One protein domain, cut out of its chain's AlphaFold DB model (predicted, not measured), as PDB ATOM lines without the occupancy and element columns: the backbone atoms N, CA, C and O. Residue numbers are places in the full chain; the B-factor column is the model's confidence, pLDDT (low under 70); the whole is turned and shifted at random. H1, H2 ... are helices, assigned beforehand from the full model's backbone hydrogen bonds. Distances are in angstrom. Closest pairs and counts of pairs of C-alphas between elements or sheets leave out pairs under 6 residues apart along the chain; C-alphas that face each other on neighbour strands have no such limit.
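AT A GLANCE: This is residues 236 to 308 of the 995 residues of an uncharacterized protein of Saprolegnia parasitica (strain CBS 223.65) (UniProt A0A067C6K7). Four helices stand in a zigzag row, each folding back on the one before it, with H1 and H4 at the two ends of the row. H1, H2 and H3 run nearly side by side, while H4, the shortest, packs on H3 at a steeper angle. The printed part has 73 residues with four named helices, in the order H1, H2, H3, H4, and no named strand; the class is all helix. The whole is compact, with a radius of gyration of the C-alphas of 12.7 A, and its outline is elongated, with spans of 39 by 25 by 19 A.

IN THESE COORDINATES: H1 takes in residues 236 to 250 and is 21.5 A from first to last C-alpha; it begins at C-alpha 236, at (119.896, 143.850, 124.472). H2, residues 255 to 271, is the longest helix, with 17 residues and 24.2 A; its C-alpha 255 is at (122.164, 120.875, 137.921). H3 covers residues 278 to 289 and measures 17.1 A. H4, residues 297 to 305, measures 11.5 A and ends at C-alpha 305, at (110.351, 110.263, 126.069).

HOW THE PARTS SIT: H1 and H2 touch and form a helical hairpin, running opposite ways at a shallow tilt of 16 degrees. Their closest C-alphas are those of Arg 248 and Val 258, 5.7 A apart. H2 and H3 form the next helical hairpin, at a shallow tilt of 29 degrees, opposite ways; they touch, closest at the C-alphas of Leu 259 and Ala 286, 5.2 A apart. H3 and H4 form the third helical hairpin and touch, with the C-alphas of Ala 284 and Tyr 303 closest, at 4.9 A. They run opposite ways at a steep tilt of 39 degrees. The helix packing is mostly aligned, but only just: 2 of these 3 pairs are at a shallow tilt. H1 is apart from H3 and from H4, and H2 is apart from H4. In H2, H3 and H4 every O i to N i+4 pair is within hydrogen-bond range; in H1 it is 10 of 11.

THE WHOLE: The two C-alphas farthest apart are those of Glu 236 and Leu 293, at 39.3 A. The printed part has no cut. The link from H1 to H2 is tight, with 4 residues; those from H2 to H3 and from H3 to H4 are short, with 6 and 7 residues. The mean pLDDT of the printed part is 78.1. The model's confidence is low, under 70, at residues 274 to 277 and 293 to 296.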
ATOM      1  N   GLU A 236     119.793 144.391 123.099       79.38
ATOM      2  CA  GLU A 236     119.896 143.850 124.472       79.38
ATOM      3  C   GLU A 236     119.680 142.319 124.565       79.38
ATOM      4  O   GLU A 236     120.372 141.645 125.322       79.38
ATOM      5  N   HIS A 237     118.771 141.739 123.769       84.38
ATOM      6  CA  HIS A 237     118.420 140.309 123.839       84.38
ATOM      7  C   HIS A 237     119.505 139.358 123.297       84.38
ATOM      8  O   HIS A 237     119.767 138.321 123.899       84.38
ATOM      9  N   THR A 238     120.142 139.697 122.172       81.81
ATOM     10  CA  THR A 238     121.127 138.832 121.496       81.81
ATOM     11  C   THR A 238     122.381 138.689 122.347       81.81
ATOM     12  O   THR A 238     122.921 137.600 122.504       81.81
ATOM     13  N   TRP A 239     122.791 139.794 122.968       84.69
ATOM     14  CA  TRP A 239     123.917 139.817 123.888       84.69
ATOM     15  C   TRP A 239     123.688 138.908 125.105       84.69
ATOM     16  O   TRP A 239     124.579 138.151 125.486       84.69
ATOM     17  N   LEU A 240     122.483 138.921 125.684       84.94
ATOM     18  CA  LEU A 240     122.161 138.092 126.850       84.94
ATOM     19  C   LEU A 240     122.178 136.585 126.539       84.94
ATOM     20  O   LEU A 240     122.584 135.810 127.402       84.94
ATOM     21  N   LEU A 241     121.800 136.148 125.331       84.44
ATOM     22  CA  LEU A 241     121.872 134.730 124.938       84.44
ATOM     23  C   LEU A 241     123.314 134.208 124.893       84.44
ATOM     24  O   LEU A 241     123.592 133.121 125.408       84.44
ATOM     25  N   ASP A 242     124.238 135.006 124.360       84.06
ATOM     26  CA  ASP A 242     125.660 134.658 124.341       84.06
ATOM     27  C   ASP A 242     126.211 134.539 125.765       84.06
ATOM     28  O   ASP A 242     126.888 133.563 126.096       84.06
ATOM     29  N   GLN A 243     125.852 135.469 126.653       84.94
ATOM     30  CA  GLN A 243     126.271 135.410 128.055       84.94
ATOM     31  C   GLN A 243     125.678 134.201 128.800       84.94
ATOM     32  O   GLN A 243     126.375 133.568 129.591       84.94
ATOM     33  N   LEU A 244     124.428 133.815 128.520       85.12
ATOM     34  CA  LEU A 244     123.801 132.618 129.102       85.12
ATOM     35  C   LEU A 244     124.516 131.325 128.696       85.12
ATOM     36  O   LEU A 244     124.562 130.375 129.479       85.12
ATOM     37  N   SER A 245     125.096 131.280 127.495       83.19
ATOM     38  CA  SER A 245     125.897 130.134 127.055       83.19
ATOM     39  C   SER A 245     127.193 129.995 127.862       83.19
ATOM     40  O   SER A 245     127.489 128.905 128.344       83.19
ATOM     41  N   VAL A 246     127.885 131.109 128.112       84.31
ATOM     42  CA  VAL A 246     129.100 131.162 128.941       84.31
ATOM     43  C   VAL A 246     128.771 130.840 130.397       84.31
ATOM     44  O   VAL A 246     129.471 130.068 131.046       84.31
ATOM     45  N   TYR A 247     127.653 131.361 130.903       84.69
ATOM     46  CA  TYR A 247     127.176 131.064 132.251       84.69
ATOM     47  C   TYR A 247     126.983 129.562 132.467       84.69
ATOM     48  O   TYR A 247     127.436 129.022 133.471       84.69
ATOM     49  N   ARG A 248     126.408 128.840 131.499       83.44
ATOM     50  CA  ARG A 248     126.242 127.380 131.598       83.44
ATOM     51  C   ARG A 248     127.556 126.622 131.764       83.44
ATOM     52  O   ARG A 248     127.540 125.580 132.407       83.44
ATOM     53  N   GLU A 249     128.654 127.118 131.201       81.25
ATOM     54  CA  GLU A 249     129.986 126.519 131.364       81.25
ATOM     55  C   GLU A 249     130.578 126.790 132.752       81.25
ATOM     56  O   GLU A 249     131.356 125.989 133.263       81.25
ATOM     57  N   ILE A 250     130.176 127.892 133.384       80.94
ATOM     58  CA  ILE A 250     130.610 128.263 134.733       80.94
ATOM     59  C   ILE A 250     129.823 127.480 135.785       80.94
ATOM     60  O   ILE A 250     130.396 127.032 136.776       80.94
ATOM     61  N   VAL A 251     128.516 127.293 135.580       81.75
ATOM     62  CA  VAL A 251     127.626 126.719 136.604       81.75
ATOM     63  C   VAL A 251     127.386 125.217 136.438       81.75
ATOM     64  O   VAL A 251     126.407 124.684 136.952       81.75
ATOM     65  N   VAL A 252     128.291 124.519 135.747       77.81
ATOM     66  CA  VAL A 252     128.196 123.078 135.435       77.81
ATOM     67  C   VAL A 252     127.949 122.210 136.673       77.81
ATOM     68  O   VAL A 252     127.227 121.219 136.585       77.81
ATOM     69  N   ASP A 253     128.485 122.603 137.828       74.50
ATOM     70  CA  ASP A 253     128.357 121.858 139.084       74.50
ATOM     71  C   ASP A 253     126.981 122.024 139.769       74.50
ATOM     72  O   ASP A 253     126.729 121.408 140.805       74.50
ATOM     73  N   GLN A 254     126.074 122.843 139.215       78.38
ATOM     74  CA  GLN A 254     124.734 123.085 139.761       78.38
ATOM     75  C   GLN A 254     123.646 122.654 138.764       78.38
ATOM     76  O   GLN A 254     123.277 123.429 137.874       78.38
ATOM     77  N   PRO A 255     123.070 121.449 138.918       75.25
ATOM     78  CA  PRO A 255     122.164 120.875 137.921       75.25
ATOM     79  C   PRO A 255     120.905 121.726 137.696       75.25
ATOM     80  O   PRO A 255     120.493 121.924 136.553       75.25
ATOM     81  N   ASP A 256     120.360 122.335 138.751       74.69
ATOM     82  CA  ASP A 256     119.207 123.235 138.649       74.69
ATOM     83  C   ASP A 256     119.537 124.565 137.968       74.69
ATOM     84  O   ASP A 256     118.707 125.111 137.242       74.69
ATOM     85  N   ALA A 257     120.736 125.112 138.182       77.06
ATOM     86  CA  ALA A 257     121.153 126.361 137.546       77.06
ATOM     87  C   ALA A 257     121.426 126.144 136.058       77.06
ATOM     88  O   ALA A 257     121.045 126.970 135.229       77.06
ATOM     89  N   VAL A 258     121.997 124.989 135.709       81.44
ATOM     90  CA  VAL A 258     122.139 124.547 134.319       81.44
ATOM     91  C   VAL A 258     120.764 124.357 133.681       81.44
ATOM     92  O   VAL A 258     120.545 124.841 132.567       81.44
ATOM     93  N   LEU A 259     119.817 123.721 134.379       83.19
ATOM     94  CA  LEU A 259     118.440 123.567 133.907       83.19
ATOM     95  C   LEU A 259     117.766 124.931 133.692       83.19
ATOM     96  O   LEU A 259     117.212 125.171 132.620       83.19
ATOM     97  N   ARG A 260     117.873 125.856 134.654       82.31
ATOM     98  CA  ARG A 260     117.324 127.219 134.559       82.31
ATOM     99  C   ARG A 260     117.969 128.025 133.451       82.31
ATOM    100  O   ARG A 260     117.255 128.695 132.724       82.31
ATOM    101  N   ALA A 261     119.280 127.945 133.272       83.25
ATOM    102  CA  ALA A 261     119.955 128.621 132.173       83.25
ATOM    103  C   ALA A 261     119.472 128.089 130.818       83.25
ATOM    104  O   ALA A 261     119.199 128.875 129.913       83.25
ATOM    105  N   CYS A 262     119.263 126.773 130.697       83.38
ATOM    106  CA  CYS A 262     118.655 126.182 129.504       83.38
ATOM    107  C   CYS A 262     117.188 126.621 129.310       83.38
ATOM    108  O   CYS A 262     116.766 126.829 128.176       83.38
ATOM    109  N   GLN A 263     116.418 126.800 130.389       85.31
ATOM    110  CA  GLN A 263     115.029 127.281 130.343       85.31
ATOM    111  C   GLN A 263     114.918 128.787 130.051       85.31
ATOM    112  O   GLN A 263     114.033 129.199 129.308       85.31
ATOM    113  N   VAL A 264     115.799 129.614 130.620       84.81
ATOM    114  CA  VAL A 264     115.834 131.071 130.428       84.81
ATOM    115  C   VAL A 264     116.278 131.394 129.014       84.81
ATOM    116  O   VAL A 264     115.622 132.214 128.376       84.81
ATOM    117  N   ALA A 265     117.288 130.688 128.496       83.88
ATOM    118  CA  ALA A 265     117.665 130.763 127.088       83.88
ATOM    119  C   ALA A 265     116.466 130.425 126.188       83.88
ATOM    120  O   ALA A 265     116.093 131.232 125.342       83.88
ATOM    121  N   LEU A 266     115.767 129.318 126.470       84.75
ATOM    122  CA  LEU A 266     114.551 128.942 125.744       84.75
ATOM    123  C   LEU A 266     113.428 130.002 125.856       84.75
ATOM    124  O   LEU A 266     112.697 130.224 124.897       84.75
ATOM    125  N   SER A 267     113.274 130.677 127.006       84.00
ATOM    126  CA  SER A 267     112.243 131.709 127.231       84.00
ATOM    127  C   SER A 267     112.562 133.051 126.574       84.00
ATOM    128  O   SER A 267     111.655 133.750 126.125       84.00
ATOM    129  N   LEU A 268     113.846 133.404 126.521       84.00
ATOM    130  CA  LEU A 268     114.336 134.612 125.877       84.00
ATOM    131  C   LEU A 268     114.215 134.459 124.359       84.00
ATOM    132  O   LEU A 268     113.663 135.341 123.712       84.00
ATOM    133  N   GLU A 269     114.601 133.299 123.817       82.94
ATOM    134  CA  GLU A 269     114.358 132.934 122.414       82.94
ATOM    135  C   GLU A 269     112.853 132.929 122.077       82.94
ATOM    136  O   GLU A 269     112.460 133.369 121.001       82.94
ATOM    137  N   ALA A 270     111.983 132.525 123.012       81.44
ATOM    138  CA  ALA A 270     110.531 132.546 122.811       81.44
ATOM    139  C   ALA A 270     109.895 133.951 122.898       81.44
ATOM    140  O   ALA A 270     108.939 134.220 122.180       81.44
ATOM    141  N   ALA A 271     110.393 134.865 123.743       81.81
ATOM    142  CA  ALA A 271     109.872 136.240 123.854       81.81
ATOM    143  C   ALA A 271     110.192 137.111 122.620       81.81
ATOM    144  O   ALA A 271     109.599 138.181 122.447       81.81
ATOM    145  N   PHE A 272     111.130 136.641 121.789       82.94
ATOM    146  CA  PHE A 272     111.599 137.277 120.560       82.94
ATOM    147  C   PHE A 272     111.424 136.389 119.287       82.94
ATOM    148  O   PHE A 272     111.835 136.832 118.218       82.94
ATOM    149  N   ASP A 273     110.751 135.221 119.381       73.06
ATOM    150  CA  ASP A 273     110.296 134.285 118.308       73.06
ATOM    151  C   ASP A 273     111.345 133.401 117.515       73.06
ATOM    152  O   ASP A 273     111.319 133.390 116.284       73.06
ATOM    153  N   GLU A 274     112.195 132.552 118.150       62.59
ATOM    154  CA  GLU A 274     113.096 131.533 117.491       62.59
ATOM    155  C   GLU A 274     112.883 130.042 117.965       62.59
ATOM    156  O   GLU A 274     112.459 129.816 119.094       62.59
ATOM    157  N   THR A 275     113.147 128.973 117.162       57.84
ATOM    158  CA  THR A 275     112.916 127.530 117.550       57.84
ATOM    159  C   THR A 275     114.113 126.556 117.315       57.84
ATOM    160  O   THR A 275     114.551 126.394 116.179       57.84
ATOM    161  N   SER A 276     114.611 125.820 118.344       64.19
ATOM    162  CA  SER A 276     115.833 124.946 118.295       64.19
ATOM    163  C   SER A 276     115.692 123.521 118.919       64.19
ATOM    164  O   SER A 276     115.048 123.347 119.954       64.19
ATOM    165  N   THR A 277     116.302 122.466 118.325       64.69
ATOM    166  CA  THR A 277     116.272 121.043 118.797       64.69
ATOM    167  C   THR A 277     117.379 120.677 119.790       64.69
ATOM    168  O   THR A 277     117.172 119.844 120.671       64.69
ATOM    169  N   LEU A 278     118.541 121.319 119.687       70.81
ATOM    170  CA  LEU A 278     119.694 121.087 120.562       70.81
ATOM    171  C   LEU A 278     119.432 121.600 121.990       70.81
ATOM    172  O   LEU A 278     119.912 121.024 122.966       70.81
ATOM    173  N   ALA A 279     118.587 122.629 122.116       70.00
ATOM    174  CA  ALA A 279     118.065 123.098 123.394       70.00
ATOM    175  C   ALA A 279     117.266 122.001 124.129       70.00
ATOM    176  O   ALA A 279     117.393 121.859 125.341       70.00
ATOM    177  N   LYS A 280     116.529 121.141 123.408       76.38
ATOM    178  CA  LYS A 280     115.649 120.116 124.004       76.38
ATOM    179  C   LYS A 280     116.410 118.943 124.634       76.38
ATOM    180  O   LYS A 280     116.103 118.553 125.756       76.38
ATOM    181  N   THR A 281     117.440 118.405 123.974       78.50
ATOM    182  CA  THR A 281     118.273 117.319 124.539       78.50
ATOM    183  C   THR A 281     119.092 117.790 125.744       78.50
ATOM    184  O   THR A 281     119.289 117.033 126.696       78.50
ATOM    185  N   ASN A 282     119.535 119.052 125.729       79.25
ATOM    186  CA  ASN A 282     120.223 119.666 126.863       79.25
ATOM    187  C   ASN A 282     119.290 119.826 128.069       79.25
ATOM    188  O   ASN A 282     119.705 119.527 129.185       79.25
ATOM    189  N   VAL A 283     118.025 120.197 127.838       81.81
ATOM    190  CA  VAL A 283     116.997 120.225 128.888       81.81
ATOM    191  C   VAL A 283     116.707 118.815 129.421       81.81
ATOM    192  O   VAL A 283     116.633 118.656 130.631       81.81
ATOM    193  N   ALA A 284     116.640 117.776 128.579       79.69
ATOM    194  CA  ALA A 284     116.381 116.399 129.027       79.69
ATOM    195  C   ALA A 284     117.491 115.830 129.932       79.69
ATOM    196  O   ALA A 284     117.206 115.257 130.985       79.69
ATOM    197  N   ARG A 285     118.764 116.030 129.569       82.50
ATOM    198  CA  ARG A 285     119.900 115.639 130.421       82.50
ATOM    199  C   ARG A 285     119.909 116.431 131.725       82.50
ATOM    200  O   ARG A 285     119.980 115.828 132.789       82.50
ATOM    201  N   ALA A 286     119.773 117.756 131.633       78.12
ATOM    202  CA  ALA A 286     119.714 118.614 132.809       78.12
ATOM    203  C   ALA A 286     118.528 118.249 133.720       78.12
ATOM    204  O   ALA A 286     118.671 118.295 134.930       78.12
ATOM    205  N   SER A 287     117.395 117.801 133.163       81.50
ATOM    206  CA  SER A 287     116.224 117.370 133.939       81.50
ATOM    207  C   SER A 287     116.418 116.043 134.680       81.50
ATOM    208  O   SER A 287     115.846 115.867 135.746       81.50
ATOM    209  N   LEU A 288     117.237 115.121 134.154       79.06
ATOM    210  CA  LEU A 288     117.611 113.881 134.850       79.06
ATOM    211  C   LEU A 288     118.645 114.119 135.943       79.06
ATOM    212  O   LEU A 288     118.560 113.534 137.023       79.06
ATOM    213  N   ASP A 289     119.635 114.955 135.639       77.00
ATOM    214  CA  ASP A 289     120.663 115.336 136.602       77.00
ATOM    215  C   ASP A 289     120.060 116.189 137.735       77.00
ATOM    216  O   ASP A 289     120.539 116.121 138.864       77.00
ATOM    217  N   ALA A 290     118.964 116.906 137.458       74.25
ATOM    218  CA  ALA A 290     118.158 117.619 138.447       74.25
ATOM    219  C   ALA A 290     117.128 116.738 139.190       74.25
ATOM    220  O   ALA A 290     116.587 117.182 140.195       74.25
ATOM    221  N   LEU A 291     116.843 115.505 138.742       77.44
ATOM    222  CA  LEU A 291     115.807 114.660 139.350       77.44
ATOM    223  C   LEU A 291     116.256 114.096 140.710       77.44
ATOM    224  O   LEU A 291     117.312 113.450 140.810       77.44
ATOM    225  N   SER A 292     115.417 114.280 141.731       73.88
ATOM    226  CA  SER A 292     115.598 113.780 143.099       73.88
ATOM    227  C   SER A 292     114.514 112.769 143.521       73.88
ATOM    228  O   SER A 292     113.511 112.593 142.832       73.88
ATOM    229  N   LEU A 293     114.713 112.101 144.669       64.75
ATOM    230  CA  LEU A 293     113.942 110.943 145.169       64.75
ATOM    231  C   LEU A 293     112.423 111.149 145.310       64.75
ATOM    232  O   LEU A 293     111.657 110.192 145.451       64.75
ATOM    233  N   HIS A 294     111.987 112.405 145.326       62.62
ATOM    234  CA  HIS A 294     110.607 112.809 145.588       62.62
ATOM    235  C   HIS A 294     110.008 113.657 144.466       62.62
ATOM    236  O   HIS A 294     108.856 114.080 144.578       62.62
ATOM    237  N   ASP A 295     110.763 113.899 143.393       64.94
ATOM    238  CA  ASP A 295     110.269 114.694 142.282       64.94
ATOM    239  C   ASP A 295     109.272 113.900 141.453       64.94
ATOM    240  O   ASP A 295     109.424 112.694 141.221       64.94
ATOM    241  N   ASP A 296     108.246 114.605 140.975       65.69
ATOM    242  CA  ASP A 296     107.382 114.051 139.954       65.69
ATOM    243  C   ASP A 296     108.222 113.825 138.700       65.69
ATOM    244  O   ASP A 296     108.526 114.734 137.919       65.69
ATOM    245  N   ALA A 297     108.599 112.564 138.527       71.75
ATOM    246  CA  ALA A 297     109.386 112.131 137.402       71.75
ATOM    247  C   ALA A 297     108.648 112.381 136.082       71.75
ATOM    248  O   ALA A 297     109.292 112.317 135.048       71.75
ATOM    249  N   SER A 298     107.349 112.710 136.068       75.69
ATOM    250  CA  SER A 298     106.567 112.936 134.850       75.69
ATOM    251  C   SER A 298     107.198 113.939 133.878       75.69
ATOM    252  O   SER A 298     107.275 113.640 132.689       75.69
ATOM    253  N   LEU A 299     107.700 115.088 134.351       72.44
ATOM    254  CA  LEU A 299     108.281 116.127 133.491       72.44
ATOM    255  C   LEU A 299     109.635 115.689 132.917       72.44
ATOM    256  O   LEU A 299     109.881 115.838 131.720       72.44
ATOM    257  N   ALA A 300     110.495 115.101 133.750       76.38
ATOM    258  CA  ALA A 300     111.773 114.551 133.302       76.38
ATOM    259  C   ALA A 300     111.552 113.362 132.357       76.38
ATOM    260  O   ALA A 300     112.165 113.284 131.298       76.38
ATOM    261  N   LEU A 301     110.610 112.476 132.677       77.25
ATOM    262  CA  LEU A 301     110.194 111.355 131.837       77.25
ATOM    263  C   LEU A 301     109.562 111.837 130.522       77.25
ATOM    264  O   LEU A 301     109.778 111.187 129.505       77.25
ATOM    265  N   ALA A 302     108.861 112.977 130.496       78.19
ATOM    266  CA  ALA A 302     108.347 113.600 129.273       78.19
ATOM    267  C   ALA A 302     109.487 114.148 128.401       78.19
ATOM    268  O   ALA A 302     109.550 113.832 127.214       78.19
ATOM    269  N   TYR A 303     110.444 114.872 128.994       78.56
ATOM    270  CA  TYR A 303     111.644 115.312 128.278       78.56
ATOM    271  C   TYR A 303     112.513 114.133 127.794       78.56
ATOM    272  O   TYR A 303     113.168 114.248 126.760       78.56
ATOM    273  N   LEU A 304     112.508 112.989 128.490       79.69
ATOM    274  CA  LEU A 304     113.235 111.767 128.107       79.69
ATOM    275  C   LEU A 304     112.501 110.892 127.091       79.69
ATOM    276  O   LEU A 304     113.148 110.152 126.343       79.69
ATOM    277  N   ALA A 305     111.170 110.951 127.061       76.75
ATOM    278  CA  ALA A 305     110.351 110.263 126.069       76.75
ATOM    279  C   ALA A 305     110.621 110.807 124.660       76.75
ATOM    280  O   ALA A 305     110.660 110.024 123.708       76.75
ATOM    281  N   ASP A 306     110.925 112.104 124.558       73.19
ATOM    282  CA  ASP A 306     111.335 112.789 123.328       73.19
ATOM    283  C   ASP A 306     112.754 112.383 122.829       73.19
ATOM    284  O   ASP A 306     113.220 112.896 121.809       73.19
ATOM    285  N   VAL A 307     113.446 111.438 123.504       78.25
ATOM    286  CA  VAL A 307     114.824 110.953 123.213       78.25
ATOM    287  C   VAL A 307     114.882 109.405 123.052       78.25
ATOM    288  O   VAL A 307     113.993 108.699 123.524       78.25
ATOM    289  N   SER A 308     115.902 108.820 122.393       81.06
ATOM    290  CA  SER A 308     116.024 107.373 122.044       81.06
ATOM    291  C   SER A 308     116.408 106.414 123.214       81.06
ATOM    292  O   SER A 308     117.074 106.837 124.157       81.06
TER     293      SER A 308